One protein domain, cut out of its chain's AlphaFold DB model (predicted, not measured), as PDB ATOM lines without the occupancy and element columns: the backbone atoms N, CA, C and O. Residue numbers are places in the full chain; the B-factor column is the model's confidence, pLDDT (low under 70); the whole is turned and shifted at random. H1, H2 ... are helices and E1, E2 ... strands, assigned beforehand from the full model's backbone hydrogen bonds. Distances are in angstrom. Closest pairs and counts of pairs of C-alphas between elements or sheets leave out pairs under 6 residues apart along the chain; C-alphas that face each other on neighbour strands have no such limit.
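Overview. This is residues 2 to 107 of the 261 residues of the protein "Lactamase_B domain-containing protein" of Ectothiorhodospiraceae bacterium (UniProt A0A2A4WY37). A small sheet of three parallel strands has one short helix, H2, over one face, while H1 and H3 pack on each other beyond the end of the sheet where E2 and E3 begin. At the opposite end, the link of residues 58 to 68 loops out past the last residue of E2. The 106 printed residues run E1, H1, E2, H2, H3, E3, with the sheet in the order E1, E2, E3. The class is mixed, helices and strands, though under half of the residues are in named elements; the whole is compact, radius of gyration of the C-alphas 14.1 A, spans 48 by 33 by 24 A.

Arrangement. Start at E1, residues 13 to 15, an edge strand parallel to E2, residues 52 to 57, with N 14 and O 53 2.8 A apart. E3, residues 101 to 106, is parallel to E2, with N 104 and O 54 2.9 A apart. H2, residues 69 to 77, is on the sheet at a height of 9.1 A, over E2 and E3; its closest C-alphas to E3 are those of Gly 70 and Thr 103, 5.1 A apart. H1, residues 27 to 40, and H3, residues 85 to 92, are not on the sheet; they touch at a steep tilt of 38 degrees, closest at C-alphas 35 and 91, 5.9 A. H2 and H3 touch about perpendicular, at 87 degrees, closest at C-alphas 77 and 85, 4.8 A. E1, H1, E2 and E2, H2, H3, E3 are strand-helix-strand units, parallel neighbour strands joined through helices, with right-handed crossovers. Every O i to N i+4 pair is within hydrogen-bond range in H1 and H2, and 3 of 4 in H3.

Along the chain. Find C-alpha 13 at (-22.890, -26.437, -34.695), where E1 begins. H1 runs 19.7 A from C-alpha 27, E2 16.6 A, H2 12.1 A, H3 11.1 A, and E3 15.8 A to C-alpha 106 at (-15.519, -16.088, -28.224).

Size, cuts and confidence. Look for the two C-alphas farthest apart at Lys 42 and Ala 62, 47.8 A. The printed part has no cut; the links E1 to H1, H1 to E2 and E2 to H2 are long. Confidence is under 70 at residues 38 to 50, 62 to 64 and 89 to 100.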
ATOM      1  N   ALA A   2     -39.185 -29.805 -32.446       78.00
ATOM      2  CA  ALA A   2     -39.879 -30.993 -32.970       78.00
ATOM      3  C   ALA A   2     -40.873 -30.672 -34.108       78.00
ATOM      4  O   ALA A   2     -40.887 -31.353 -35.127       78.00
ATOM      5  N   GLU A   3     -41.635 -29.586 -33.973       86.94
ATOM      6  CA  GLU A   3     -42.632 -29.162 -34.968       86.94
ATOM      7  C   GLU A   3     -42.046 -28.423 -36.183       86.94
ATOM      8  O   GLU A   3     -42.738 -28.234 -37.176       86.94
ATOM      9  N   SER A   4     -40.769 -28.016 -36.159       82.81
ATOM     10  CA  SER A   4     -40.194 -27.195 -37.237       82.81
ATOM     11  C   SER A   4     -39.765 -28.001 -38.468       82.81
ATOM     12  O   SER A   4     -39.220 -27.431 -39.409       82.81
ATOM     13  N   GLY A   5     -39.916 -29.330 -38.444       80.25
ATOM     14  CA  GLY A   5     -39.459 -30.229 -39.510       80.25
ATOM     15  C   GLY A   5     -37.932 -30.327 -39.652       80.25
ATOM     16  O   GLY A   5     -37.437 -31.001 -40.554       80.25
ATOM     17  N   VAL A   6     -37.166 -29.681 -38.765       79.06
ATOM     18  CA  VAL A   6     -35.696 -29.707 -38.781       79.06
ATOM     19  C   VAL A   6     -35.203 -31.024 -38.195       79.06
ATOM     20  O   VAL A   6     -35.559 -31.400 -37.079       79.06
ATOM     21  N   SER A   7     -34.330 -31.721 -38.924       77.62
ATOM     22  CA  SER A   7     -33.734 -32.962 -38.431       77.62
ATOM     23  C   SER A   7     -32.523 -32.680 -37.540       77.62
ATOM     24  O   SER A   7     -31.452 -32.312 -38.021       77.62
ATOM     25  N   LEU A   8     -32.662 -32.912 -36.231       77.25
ATOM     26  CA  LEU A   8     -31.570 -32.714 -35.266       77.25
ATOM     27  C   LEU A   8     -30.384 -33.666 -35.476       77.25
ATOM     28  O   LEU A   8     -29.276 -33.364 -35.039       77.25
ATOM     29  N   LYS A   9     -30.574 -34.778 -36.204       72.00
ATOM     30  CA  LYS A   9     -29.483 -35.694 -36.588       72.00
ATOM     31  C   LYS A   9     -28.363 -34.978 -37.356       72.00
ATOM     32  O   LYS A   9     -27.212 -35.413 -37.314       72.00
ATOM     33  N   ASP A  10     -28.707 -33.891 -38.050       73.69
ATOM     34  CA  ASP A  10     -27.794 -33.140 -38.900       73.69
ATOM     35  C   ASP A  10     -27.170 -31.919 -38.213       73.69
ATOM     36  O   ASP A  10     -26.383 -31.217 -38.841       73.69
ATOM     37  N   LEU A  11     -27.456 -31.694 -36.926       82.19
ATOM     38  CA  LEU A  11     -26.929 -30.564 -36.164       82.19
ATOM     39  C   LEU A  11     -25.431 -30.721 -35.865       82.19
ATOM     40  O   LEU A  11     -25.041 -31.519 -35.009       82.19
ATOM     41  N   ASP A  12     -24.592 -29.917 -36.515       83.62
ATOM     42  CA  ASP A  12     -23.132 -29.922 -36.332       83.62
ATOM     43  C   ASP A  12     -22.616 -28.786 -35.431       83.62
ATOM     44  O   ASP A  12     -21.586 -28.936 -34.769       83.62
ATOM     45  N   VAL A  13     -23.328 -27.659 -35.380       90.69
ATOM     46  CA  VAL A  13     -22.890 -26.437 -34.695       90.69
ATOM     47  C   VAL A  13     -24.040 -25.837 -33.892       90.69
ATOM     48  O   VAL A  13     -25.150 -25.706 -34.403       90.69
ATOM     49  N   ILE A  14     -23.750 -25.432 -32.658       94.38
ATOM     50  CA  ILE A  14     -24.610 -24.619 -31.797       94.38
ATOM     51  C   ILE A  14     -23.902 -23.278 -31.584       94.38
ATOM     52  O   ILE A  14     -22.743 -23.248 -31.173       94.38
ATOM     53  N   LEU A  15     -24.592 -22.177 -31.877       97.94
ATOM     54  CA  LEU A  15     -24.105 -20.813 -31.666       97.94
ATOM     55  C   LEU A  15     -24.949 -20.163 -30.565       97.94
ATOM     56  O   LEU A  15     -26.112 -19.841 -30.791       97.94
ATOM     57  N   LEU A  16     -24.378 -19.981 -29.379       98.50
ATOM     58  CA  LEU A  16     -25.023 -19.320 -28.245       98.50
ATOM     59  C   LEU A  16     -24.651 -17.840 -28.262       98.50
ATOM     60  O   LEU A  16     -23.465 -17.503 -28.252       98.50
ATOM     61  N   SER A  17     -25.633 -16.938 -28.317       98.38
ATOM     62  CA  SER A  17     -25.349 -15.498 -28.202       98.38
ATOM     63  C   SER A  17     -24.877 -15.150 -26.795       98.38
ATOM     64  O   SER A  17     -23.914 -14.403 -26.634       98.38
ATOM     65  N   HIS A  18     -25.529 -15.726 -25.787       97.81
ATOM     66  CA  HIS A  18     -25.198 -15.603 -24.376       97.81
ATOM     67  C   HIS A  18     -25.815 -16.749 -23.562       97.81
ATOM     68  O   HIS A  18     -26.390 -17.676 -24.129       97.81
ATOM     69  N   LEU A  19     -25.634 -16.710 -22.240       96.69
ATOM     70  CA  LEU A  19     -25.915 -17.830 -21.333       96.69
ATOM     71  C   LEU A  19     -27.133 -17.600 -20.421       96.69
ATOM     72  O   LEU A  19     -27.178 -18.130 -19.311       96.69
ATOM     73  N   HIS A  20     -28.109 -16.789 -20.842       96.50
ATOM     74  CA  HIS A  20     -29.411 -16.794 -20.170       96.50
ATOM     75  C   HIS A  20     -30.183 -18.072 -20.501       96.50
ATOM     76  O   HIS A  20     -29.920 -18.760 -21.493       96.50
ATOM     77  N   ILE A  21     -31.101 -18.436 -19.608       95.25
ATOM     78  CA  ILE A  21     -31.777 -19.734 -19.647       95.25
ATOM     79  C   ILE A  21     -32.720 -19.859 -20.845       95.25
ATOM     80  O   ILE A  21     -32.779 -20.907 -21.472       95.25
ATOM     81  N   ASP A  22     -33.375 -18.780 -21.242       95.75
ATOM     82  CA  ASP A  22     -34.215 -18.684 -22.436       95.75
ATOM     83  C   ASP A  22     -33.430 -18.842 -23.755       95.75
ATOM     84  O   ASP A  22     -34.023 -19.104 -24.798       95.75
ATOM     85  N   HIS A  23     -32.095 -18.807 -23.699       97.06
ATOM     86  CA  HIS A  23     -31.202 -19.094 -24.825       97.06
ATOM     87  C   HIS A  23     -30.503 -20.463 -24.739       97.06
ATOM     88  O   HIS A  23     -29.840 -20.869 -25.696       97.06
ATOM     89  N   THR A  24     -30.613 -21.177 -23.613       95.62
ATOM     90  CA  THR A  24     -29.799 -22.377 -23.326       95.62
ATOM     91  C   THR A  24     -30.583 -23.582 -22.800       95.62
ATOM     92  O   THR A  24     -30.094 -24.704 -22.921       95.62
ATOM     93  N   ALA A  25     -31.802 -23.397 -22.281       94.25
ATOM     94  CA  ALA A  25     -32.567 -24.424 -21.563       94.25
ATOM     95  C   ALA A  25     -32.745 -25.734 -22.344       94.25
ATOM     96  O   ALA A  25     -32.658 -26.821 -21.776       94.25
ATOM     97  N   ASP A  26     -32.946 -25.642 -23.658       92.38
ATOM     98  CA  ASP A  26     -33.214 -26.805 -24.504       92.38
ATOM     99  C   ASP A  26     -31.950 -27.569 -24.932       92.38
ATOM    100  O   ASP A  26     -32.060 -28.608 -25.588       92.38
ATOM    101  N   MET A  27     -30.741 -27.118 -24.573       90.94
ATOM    102  CA  MET A  27     -29.496 -27.781 -24.993       90.94
ATOM    103  C   MET A  27     -29.443 -29.254 -24.571       90.94
ATOM    104  O   MET A  27     -29.125 -30.128 -25.382       90.94
ATOM    105  N   SER A  28     -29.816 -29.555 -23.329       89.25
ATOM    106  CA  SER A  28     -29.799 -30.920 -22.787       89.25
ATOM    107  C   SER A  28     -30.816 -31.816 -23.495       89.25
ATOM    108  O   SER A  28     -30.512 -32.962 -23.843       89.25
ATOM    109  N   ALA A  29     -31.995 -31.266 -23.805       89.12
ATOM    110  CA  ALA A  29     -33.021 -31.943 -24.588       89.12
ATOM    111  C   ALA A  29     -32.549 -32.214 -26.026       89.12
ATOM    112  O   ALA A  29     -32.740 -33.321 -26.538       89.12
ATOM    113  N   VAL A  30     -31.866 -31.258 -26.666       86.44
ATOM    114  CA  VAL A  30     -31.258 -31.432 -27.995       86.44
ATOM    115  C   VAL A  30     -30.233 -32.558 -27.980       86.44
ATOM    116  O   VAL A  30     -30.319 -33.472 -28.801       86.44
ATOM    117  N   PHE A  31     -29.294 -32.546 -27.032       82.62
ATOM    118  CA  PHE A  31     -28.270 -33.585 -26.933       82.62
ATOM    119  C   PHE A  31     -28.871 -34.971 -26.702       82.62
ATOM    120  O   PHE A  31     -28.503 -35.929 -27.390       82.62
ATOM    121  N   LYS A  32     -29.862 -35.081 -25.809       81.88
ATOM    122  CA  LYS A  32     -30.581 -36.338 -25.586       81.88
ATOM    123  C   LYS A  32     -31.327 -36.804 -26.836       81.88
ATOM    124  O   LYS A  32     -31.321 -37.996 -27.146       81.88
ATOM    125  N   THR A  33     -31.937 -35.884 -27.574       81.81
ATOM    126  CA  THR A  33     -32.691 -36.197 -28.793       81.81
ATOM    127  C   THR A  33     -31.772 -36.698 -29.905       81.81
ATOM    128  O   THR A  33     -32.076 -37.707 -30.540       81.81
ATOM    129  N   ILE A  34     -30.601 -36.081 -30.090       77.88
ATOM    130  CA  ILE A  34     -29.582 -36.554 -31.040       77.88
ATOM    131  C   ILE A  34     -29.150 -37.985 -30.701       77.88
ATOM    132  O   ILE A  34     -29.089 -38.831 -31.594       77.88
ATOM    133  N   TYR A  35     -28.910 -38.286 -29.419       74.12
ATOM    134  CA  TYR A  35     -28.638 -39.656 -28.975       74.12
ATOM    135  C   TYR A  35     -29.769 -40.620 -29.351       74.12
ATOM    136  O   TYR A  35     -29.503 -41.672 -29.929       74.12
ATOM    137  N   LEU A  36     -31.024 -40.274 -29.044       73.88
ATOM    138  CA  LEU A  36     -32.168 -41.154 -29.295       73.88
ATOM    139  C   LEU A  36     -32.371 -41.418 -30.790       73.88
ATOM    140  O   LEU A  36     -32.571 -42.569 -31.169       73.88
ATOM    141  N   HIS A  37     -32.246 -40.406 -31.653       70.25
ATOM    142  CA  HIS A  37     -32.292 -40.615 -33.103       70.25
ATOM    143  C   HIS A  37     -31.157 -41.522 -33.588       70.25
ATOM    144  O   HIS A  37     -31.383 -42.415 -34.410       70.25
ATOM    145  N   ASN A  38     -29.949 -41.349 -33.048       65.88
ATOM    146  CA  ASN A  38     -28.813 -42.166 -33.451       65.88
ATOM    147  C   ASN A  38     -28.959 -43.631 -33.004       65.88
ATOM    148  O   ASN A  38     -28.705 -44.554 -33.780       65.88
ATOM    149  N   PHE A  39     -29.383 -43.844 -31.759       59.66
ATOM    150  CA  PHE A  39     -29.441 -45.159 -31.128       59.66
ATOM    151  C   PHE A  39     -30.729 -45.926 -31.464       59.66
ATOM    152  O   PHE A  39     -30.664 -47.061 -31.931       59.66
ATOM    153  N   ALA A  40     -31.905 -45.316 -31.275       56.00
ATOM    154  CA  ALA A  40     -33.195 -45.997 -31.419       56.00
ATOM    155  C   ALA A  40     -33.611 -46.190 -32.886       56.00
ATOM    156  O   ALA A  40     -34.190 -47.218 -33.225       56.00
ATOM    157  N   ALA A  41     -33.274 -45.247 -33.775       58.09
ATOM    158  CA  ALA A  41     -33.624 -45.347 -35.196       58.09
ATOM    159  C   ALA A  41     -32.545 -46.040 -36.055       58.09
ATOM    160  O   ALA A  41     -32.688 -46.103 -37.273       58.09
ATOM    161  N   LYS A  42     -31.448 -46.535 -35.450       57.62
ATOM    162  CA  LYS A  42     -30.269 -47.104 -36.146       57.62
ATOM    163  C   LYS A  42     -29.675 -46.182 -37.225       57.62
ATOM    164  O   LYS A  42     -28.972 -46.637 -38.129       57.62
ATOM    165  N   THR A  43     -29.939 -44.882 -37.134       56.41
ATOM    166  CA  THR A  43     -29.405 -43.888 -38.066       56.41
ATOM    167  C   THR A  43     -28.050 -43.430 -37.546       56.41
ATOM    168  O   THR A  43     -27.958 -42.736 -36.547       56.41
ATOM    169  N   LYS A  44     -26.950 -43.859 -38.167       57.44
ATOM    170  CA  LYS A  44     -25.622 -43.402 -37.734       57.44
ATOM    171  C   LYS A  44     -25.414 -41.963 -38.209       57.44
ATOM    172  O   LYS A  44     -25.524 -41.705 -39.409       57.44
ATOM    173  N   ARG A  45     -25.034 -41.038 -37.312       62.78
ATOM    174  CA  ARG A  45     -24.327 -39.823 -37.756       62.78
ATOM    175  C   ARG A  45     -23.108 -40.272 -38.554       62.78
ATOM    176  O   ARG A  45     -22.408 -41.202 -38.148       62.78
ATOM    177  N   SER A  46     -22.871 -39.629 -39.697       58.62
ATOM    178  CA  SER A  46     -21.667 -39.892 -40.486       58.62
ATOM    179  C   SER A  46     -20.431 -39.771 -39.593       58.62
ATOM    180  O   SER A  46     -20.333 -38.826 -38.812       58.62
ATOM    181  N   ALA A  47     -19.462 -40.680 -39.734       52.41
ATOM    182  CA  ALA A  47     -18.196 -40.628 -38.997       52.41
ATOM    183  C   ALA A  47     -17.402 -39.327 -39.253       52.41
ATOM    184  O   ALA A  47     -16.523 -38.974 -38.469       52.41
ATOM    185  N   THR A  48     -17.737 -38.594 -40.323       52.88
ATOM    186  CA  THR A  48     -17.199 -37.263 -40.636       52.88
ATOM    187  C   THR A  48     -17.817 -36.130 -39.810       52.88
ATOM    188  O   THR A  48     -17.233 -35.051 -39.735       52.88
ATOM    189  N   LYS A  49     -18.963 -36.356 -39.152       61.44
ATOM    190  CA  LYS A  49     -19.608 -35.406 -38.231       61.44
ATOM    191  C   LYS A  49     -18.967 -35.525 -36.842       61.44
ATOM    192  O   LYS A  49     -19.544 -36.075 -35.907       61.44
ATOM    193  N   LEU A  50     -17.713 -35.081 -36.764       63.19
ATOM    194  CA  LEU A  50     -16.913 -34.923 -35.543       63.19
ATOM    195  C   LEU A  50     -17.418 -33.704 -34.736       63.19
ATOM    196  O   LEU A  50     -18.023 -32.825 -35.342       63.19
ATOM    197  N   PRO A  51     -17.144 -33.654 -33.415       75.31
ATOM    198  CA  PRO A  51     -18.057 -33.292 -32.311       75.31
ATOM    199  C   PRO A  51     -19.037 -32.143 -32.556       75.31
ATOM    200  O   PRO A  51     -18.720 -31.208 -33.284       75.31
ATOM    201  N   ILE A  52     -20.177 -32.142 -31.847       82.31
ATOM    202  CA  ILE A  52     -21.062 -30.965 -31.849       82.31
ATOM    203  C   ILE A  52     -20.260 -29.772 -31.329       82.31
ATOM    204  O   ILE A  52     -19.785 -29.768 -30.192       82.31
ATOM    205  N   LYS A  53     -20.086 -28.759 -32.171       89.12
ATOM    206  CA  LYS A  53     -19.297 -27.585 -31.811       89.12
ATOM    207  C   LYS A  53     -20.213 -26.560 -31.172       89.12
ATOM    208  O   LYS A  53     -21.140 -26.083 -31.821       89.12
ATOM    209  N   VAL A  54     -19.951 -26.226 -29.919       94.56
ATOM    210  CA  VAL A  54     -20.670 -25.190 -29.185       94.56
ATOM    211  C   VAL A  54     -19.799 -23.947 -29.152       94.56
ATOM    212  O   VAL A  54     -18.707 -23.946 -28.591       94.56
ATOM    213  N   PHE A  55     -20.283 -22.879 -29.761       98.12
ATOM    214  CA  PHE A  55     -19.656 -21.570 -29.701       98.12
ATOM    215  C   PHE A  55     -20.502 -20.663 -28.827       98.12
ATOM    216  O   PHE A  55     -21.729 -20.726 -28.870       98.12
ATOM    217  N   GLY A  56     -19.851 -19.804 -28.062       98.25
ATOM    218  CA  GLY A  56     -20.536 -18.806 -27.262       98.25
ATOM    219  C   GLY A  56     -19.553 -17.831 -26.643       98.25
ATOM    220  O   GLY A  56     -18.355 -17.894 -26.931       98.25
ATOM    221  N   PRO A  57     -20.025 -16.890 -25.820       97.56
ATOM    222  CA  PRO A  57     -19.154 -15.880 -25.259       97.56
ATOM    223  C   PRO A  57     -18.154 -16.470 -24.253       97.56
ATOM    224  O   PRO A  57     -18.465 -17.348 -23.444       97.56
ATOM    225  N   ALA A  58     -16.943 -15.926 -24.288       96.31
ATOM    226  CA  ALA A  58     -15.970 -15.995 -23.217       96.31
ATOM    227  C   ALA A  58     -16.452 -15.169 -22.017       96.31
ATOM    228  O   ALA A  58     -17.252 -14.242 -22.162       96.31
ATOM    229  N   LYS A  59     -15.897 -15.443 -20.837       93.62
ATOM    230  CA  LYS A  59     -16.112 -14.602 -19.657       93.62
ATOM    231  C   LYS A  59     -15.628 -13.172 -19.926       93.62
ATOM    232  O   LYS A  59     -14.595 -12.967 -20.565       93.62
ATOM    233  N   LEU A  60     -16.358 -12.173 -19.425       87.50
ATOM    234  CA  LEU A  60     -15.925 -10.777 -19.525       87.50
ATOM    235  C   LEU A  60     -14.629 -10.559 -18.733       87.50
ATOM    236  O   LEU A  60     -14.515 -10.969 -17.579       87.50
ATOM    237  N   THR A  61     -13.673  -9.843 -19.330       76.94
ATOM    238  CA  THR A  61     -12.369  -9.570 -18.698       76.94
ATOM    239  C   THR A  61     -12.477  -8.646 -17.487       76.94
ATOM    240  O   THR A  61     -11.638  -8.700 -16.597       76.94
ATOM    241  N   ALA A  62     -13.508  -7.800 -17.438       69.50
ATOM    242  CA  ALA A  62     -13.740  -6.840 -16.357       69.50
ATOM    243  C   ALA A  62     -14.427  -7.448 -15.113       69.50
ATOM    244  O   ALA A  62     -14.862  -6.704 -14.237       69.50
ATOM    245  N   GLY A  63     -14.539  -8.779 -15.034       63.78
ATOM    246  CA  GLY A  63     -15.296  -9.469 -13.992       63.78
ATOM    247  C   GLY A  63     -16.803  -9.505 -14.279       63.78
ATOM    248  O   GLY A  63     -17.329  -8.751 -15.097       63.78
ATOM    249  N   GLY A  64     -17.500 -10.438 -13.633       66.69
ATOM    250  CA  GLY A  64     -18.928 -10.688 -13.828       66.69
ATOM    251  C   GLY A  64     -19.350 -12.023 -13.216       66.69
ATOM    252  O   GLY A  64     -18.512 -12.900 -13.001       66.69
ATOM    253  N   ALA A  65     -20.647 -12.164 -12.935       79.94
ATOM    254  CA  ALA A  65     -21.226 -13.371 -12.336       79.94
ATOM    255  C   ALA A  65     -21.350 -14.548 -13.321       79.94
ATOM    256  O   ALA A  65     -21.635 -15.664 -12.906       79.94
ATOM    257  N   TYR A  66     -21.149 -14.297 -14.616       90.25
ATOM    258  CA  TYR A  66     -21.296 -15.300 -15.662       90.25
ATOM    259  C   TYR A  66     -19.958 -15.956 -15.987       90.25
ATOM    260  O   TYR A  66     -18.918 -15.294 -16.076       90.25
ATOM    261  N   ASP A  67     -20.014 -17.262 -16.192       92.88
ATOM    262  CA  ASP A  67     -18.899 -18.049 -16.686       92.88
ATOM    263  C   ASP A  67     -18.761 -17.960 -18.208       92.88
ATOM    264  O   ASP A  67     -19.591 -17.365 -18.899       92.88
ATOM    265  N   SER A  68     -17.665 -18.510 -18.732       95.81
ATOM    266  CA  SER A  68     -17.527 -18.701 -20.172       95.81
ATOM    267  C   SER A  68     -18.408 -19.850 -20.655       95.81
ATOM    268  O   SER A  68     -18.868 -20.680 -19.867       95.81
ATOM    269  N   THR A  69     -18.615 -19.930 -21.966       97.12
ATOM    270  CA  THR A  69     -19.375 -21.024 -22.583       97.12
ATOM    271  C   THR A  69     -18.743 -22.379 -22.286       97.12
ATOM    272  O   THR A  69     -19.452 -23.325 -21.956       97.12
ATOM    273  N   GLY A  70     -17.413 -22.473 -22.335       95.25
ATOM    274  CA  GLY A  70     -16.675 -23.676 -21.974       95.25
ATOM    275  C   GLY A  70     -16.986 -24.149 -20.559       95.25
ATOM    276  O   GLY A  70     -17.413 -25.288 -20.387       95.25
ATOM    277  N   THR A  71     -16.845 -23.263 -19.573       95.06
ATOM    278  CA  THR A  71     -17.134 -23.574 -18.166       95.06
ATOM    279  C   THR A  71     -18.612 -23.891 -17.937       95.06
ATOM    280  O   THR A  71     -18.919 -24.818 -17.194       95.06
ATOM    281  N   TYR A  72     -19.535 -23.185 -18.595       94.94
ATOM    282  CA  TYR A  72     -20.971 -23.455 -18.490       94.94
ATOM    283  C   TYR A  72     -21.330 -24.853 -19.003       94.94
ATOM    284  O   TYR A  72     -21.963 -25.632 -18.292       94.94
ATOM    285  N   VAL A  73     -20.903 -25.197 -20.222       92.94
ATOM    286  CA  VAL A  73     -21.201 -26.498 -20.843       92.94
ATOM    287  C   VAL A  73     -20.548 -27.631 -20.046       92.94
ATOM    288  O   VAL A  73     -21.167 -28.662 -19.800       92.94
ATOM    289  N   ASP A  74     -19.318 -27.427 -19.582       91.19
ATOM    290  CA  ASP A  74     -18.616 -28.355 -18.700       91.19
ATOM    291  C   ASP A  74     -19.329 -28.539 -17.343       91.19
ATOM    292  O   ASP A  74     -19.538 -29.668 -16.896       91.19
ATOM    293  N   GLY A  75     -19.810 -27.453 -16.735       92.62
ATOM    294  CA  GLY A  75     -20.605 -27.484 -15.506       92.62
ATOM    295  C   GLY A  75     -21.933 -28.240 -15.638       92.62
ATOM    296  O   GLY A  75     -22.438 -28.752 -14.640       92.62
ATOM    297  N   HIS A  76     -22.474 -28.382 -16.850       92.00
ATOM    298  CA  HIS A  76     -23.661 -29.203 -17.101       92.00
ATOM    299  C   HIS A  76     -23.293 -30.654 -17.411       92.00
ATOM    300  O   HIS A  76     -23.865 -31.567 -16.820       92.00
ATOM    301  N   TYR A  77     -22.321 -30.888 -18.294       89.19
ATOM    302  CA  TYR A  77     -22.164 -32.196 -18.935       89.19
ATOM    303  C   TYR A  77     -20.869 -32.932 -18.610       89.19
ATOM    304  O   TYR A  77     -20.682 -34.028 -19.122       89.19
ATOM    305  N   HIS A  78     -19.969 -32.405 -17.780       87.50
ATOM    306  CA  HIS A  78     -18.762 -33.144 -17.406       87.50
ATOM    307  C   HIS A  78     -19.104 -34.452 -16.667       87.50
ATOM    308  O   HIS A  78     -19.900 -34.446 -15.729       87.50
ATOM    309  N   GLU A  79     -18.434 -35.559 -17.010       83.38
ATOM    310  CA  GLU A  79     -18.720 -36.920 -16.512       83.38
ATOM    311  C   GLU A  79     -18.844 -37.017 -14.984       83.38
ATOM    312  O   GLU A  79     -19.789 -37.595 -14.454       83.38
ATOM    313  N   GLN A  80     -17.886 -36.436 -14.263       86.44
ATOM    314  CA  GLN A  80     -17.791 -36.613 -12.810       86.44
ATOM    315  C   GLN A  80     -18.537 -35.550 -11.993       86.44
ATOM    316  O   GLN A  80     -18.939 -35.808 -10.862       86.44
ATOM    317  N   ARG A  81     -18.708 -34.344 -12.539       89.38
ATOM    318  CA  ARG A  81     -19.101 -33.152 -11.764       89.38
ATOM    319  C   ARG A  81     -20.170 -32.291 -12.428       89.38
ATOM    320  O   ARG A  81     -20.690 -31.396 -11.773       89.38
ATOM    321  N   GLY A  82     -20.542 -32.583 -13.673       91.88
ATOM    322  CA  GLY A  82     -21.609 -31.875 -14.369       91.88
ATOM    323  C   GLY A  82     -22.963 -32.095 -13.692       91.88
ATOM    324  O   GLY A  82     -23.243 -33.207 -13.236       91.88
ATOM    325  N   LEU A  83     -23.802 -31.064 -13.614       92.81
ATOM    326  CA  LEU A  83     -25.151 -31.149 -13.037       92.81
ATOM    327  C   LEU A  83     -26.000 -32.221 -13.737       92.81
ATOM    328  O   LEU A  83     -26.627 -33.060 -13.095       92.81
ATOM    329  N   GLU A  84     -25.934 -32.242 -15.062       91.06
ATOM    330  CA  GLU A  84     -26.613 -33.179 -15.949       91.06
ATOM    331  C   GLU A  84     -25.637 -34.225 -16.496       91.06
ATOM    332  O   GLU A  84     -25.772 -34.702 -17.620       91.06
ATOM    333  N   ARG A  85     -24.652 -34.637 -15.691       87.38
ATOM    334  CA  ARG A  85     -23.651 -35.665 -16.038       87.38
ATOM    335  C   ARG A  85     -24.230 -36.974 -16.575       87.38
ATOM    336  O   ARG A  85     -23.547 -37.701 -17.280       87.38
ATOM    337  N   TYR A  86     -25.493 -37.297 -16.305       82.88
ATOM    338  CA  TYR A  86     -26.133 -38.463 -16.919       82.88
ATOM    339  C   TYR A  86     -26.260 -38.312 -18.454       82.88
ATOM    340  O   TYR A  86     -26.194 -39.305 -19.184       82.88
ATOM    341  N   ILE A  87     -26.392 -37.073 -18.954       81.69
ATOM    342  CA  ILE A  87     -26.337 -36.752 -20.382       81.69
ATOM    343  C   ILE A  87     -24.976 -37.138 -20.938       81.69
ATOM    344  O   ILE A  87     -24.959 -37.729 -22.007       81.69
ATOM    345  N   TYR A  88     -23.869 -36.931 -20.213       73.81
ATOM    346  CA  TYR A  88     -22.541 -37.400 -20.636       73.81
ATOM    347  C   TYR A  88     -22.562 -38.886 -21.021       73.81
ATOM    348  O   TYR A  88     -22.136 -39.254 -22.115       73.81
ATOM    349  N   GLY A  89     -23.128 -39.733 -20.153       63.72
ATOM    350  CA  GLY A  89     -23.201 -41.183 -20.350       63.72
ATOM    351  C   GLY A  89     -24.067 -41.605 -21.539       63.72
ATOM    352  O   GLY A  89     -23.718 -42.547 -22.246       63.72
ATOM    353  N   PHE A  90     -25.166 -40.900 -21.820       63.31
ATOM    354  CA  PHE A  90     -25.929 -41.141 -23.050       63.31
ATOM    355  C   PHE A  90     -25.179 -40.659 -24.258       63.31
ATOM    356  O   PHE A  90     -25.042 -41.342 -25.264       63.31
ATOM    357  N   ALA A  91     -24.682 -39.453 -24.150       54.56
ATOM    358  CA  ALA A  91     -24.146 -38.765 -25.267       54.56
ATOM    359  C   ALA A  91     -22.850 -39.462 -25.724       54.56
ATOM    360  O   ALA A  91     -22.530 -39.357 -26.906       54.56
ATOM    361  N   ARG A  92     -22.199 -40.270 -24.848       52.16
ATOM    362  CA  ARG A  92     -21.273 -41.346 -25.224       52.16
ATOM    363  C   ARG A  92     -21.752 -42.035 -26.503       52.16
ATOM    364  O   ARG A  92     -21.116 -41.879 -27.514       52.16
ATOM    365  N   ALA A  93     -22.952 -42.559 -26.677       54.38
ATOM    366  CA  ALA A  93     -23.274 -43.184 -27.977       54.38
ATOM    367  C   ALA A  93     -23.407 -42.271 -29.242       54.38
ATOM    368  O   ALA A  93     -23.782 -42.789 -30.293       54.38
ATOM    369  N   ILE A  94     -23.098 -40.961 -29.223       54.97
ATOM    370  CA  ILE A  94     -23.301 -40.033 -30.363       54.97
ATOM    371  C   ILE A  94     -22.192 -40.078 -31.439       54.97
ATOM    372  O   ILE A  94     -22.459 -39.724 -32.589       54.97
ATOM    373  N   LYS A  95     -21.004 -40.624 -31.167       50.53
ATOM    374  CA  LYS A  95     -20.009 -40.984 -32.197       50.53
ATOM    375  C   LYS A  95     -19.349 -42.294 -31.816       50.53
ATOM    376  O   LYS A  95     -18.503 -42.291 -30.937       50.53
ATOM    377  N   ALA A  96     -19.695 -43.402 -32.467       48.09
ATOM    378  CA  ALA A  96     -19.055 -44.695 -32.190       48.09
ATOM    379  C   ALA A  96     -18.968 -45.067 -30.683       48.09
ATOM    380  O   ALA A  96     -18.124 -45.875 -30.320       48.09
ATOM    381  N   GLY A  97     -19.806 -44.487 -29.805       44.78
ATOM    382  CA  GLY A  97     -19.671 -44.662 -28.354       44.78
ATOM    383  C   GLY A  97     -19.046 -43.511 -27.540       44.78
ATOM    384  O   GLY A  97     -19.026 -43.658 -26.320       44.78
ATOM    385  N   GLU A  98     -18.655 -42.347 -28.110       49.75
ATOM    386  CA  GLU A  98     -18.352 -41.106 -27.330       49.75
ATOM    387  C   GLU A  98     -19.209 -39.821 -27.604       49.75
ATOM    388  O   GLU A  98     -19.497 -39.481 -28.756       49.75
ATOM    389  N   PHE A  99     -19.586 -39.066 -26.542       55.72
ATOM    390  CA  PHE A  99     -20.160 -37.721 -26.627       55.72
ATOM    391  C   PHE A  99     -18.956 -36.859 -26.745       55.72
ATOM    392  O   PHE A  99     -18.154 -36.770 -25.816       55.72
ATOM    393  N   ALA A 100     -18.845 -36.208 -27.873       67.38
ATOM    394  CA  ALA A 100     -17.866 -35.178 -27.994       67.38
ATOM    395  C   ALA A 100     -18.650 -33.929 -28.366       67.38
ATOM    396  O   ALA A 100     -19.305 -33.863 -29.412       67.38
ATOM    397  N   TYR A 101     -18.611 -32.962 -27.463       78.50
ATOM    398  CA  TYR A 101     -18.769 -31.572 -27.821       78.50
ATOM    399  C   TYR A 101     -17.403 -30.912 -27.722       78.50
ATOM    400  O   TYR A 101     -16.535 -31.337 -26.959       78.50
ATOM    401  N   THR A 102     -17.214 -29.859 -28.496       87.69
ATOM    402  CA  THR A 102     -16.101 -28.935 -28.286       87.69
ATOM    403  C   THR A 102     -16.685 -27.574 -28.038       87.69
ATOM    404  O   THR A 102     -17.569 -27.148 -28.780       87.69
ATOM    405  N   THR A 103     -16.184 -26.889 -27.027       93.25
ATOM    406  CA  THR A 103     -16.556 -25.511 -26.746       93.25
ATOM    407  C   THR A 103     -15.530 -24.563 -27.348       93.25
ATOM    408  O   THR A 103     -14.346 -24.881 -27.474       93.25
ATOM    409  N   THR A 104     -15.977 -23.391 -27.776       96.94
ATOM    410  CA  THR A 104     -15.093 -22.298 -28.180       96.94
ATOM    411  C   THR A 104     -15.616 -21.006 -27.584       96.94
ATOM    412  O   THR A 104     -16.709 -20.549 -27.922       96.94
ATOM    413  N   ASP A 105     -14.806 -20.438 -26.697       97.62
ATOM    414  CA  ASP A 105     -15.079 -19.186 -26.009       97.62
ATOM    415  C   ASP A 105     -14.685 -18.005 -26.903       97.62
ATOM    416  O   ASP A 105     -13.514 -17.791 -27.221       97.62
ATOM    417  N   ILE A 106     -15.679 -17.229 -27.325       97.56
ATOM    418  CA  ILE A 106     -15.519 -16.088 -28.224       97.56
ATOM    419  C   ILE A 106     -15.338 -14.814 -27.396       97.56
ATOM    420  O   ILE A 106     -16.163 -14.546 -26.523       97.56
ATOM    421  N   PRO A 107     -14.333 -13.965 -27.681       95.44
ATOM    422  CA  PRO A 107     -14.186 -12.683 -27.001       95.44
ATOM    423  C   PRO A 107     -15.488 -11.863 -27.005       95.44
ATOM    424  O   PRO A 107     -15.971 -11.441 -28.053       95.44
TER     425      PRO A 107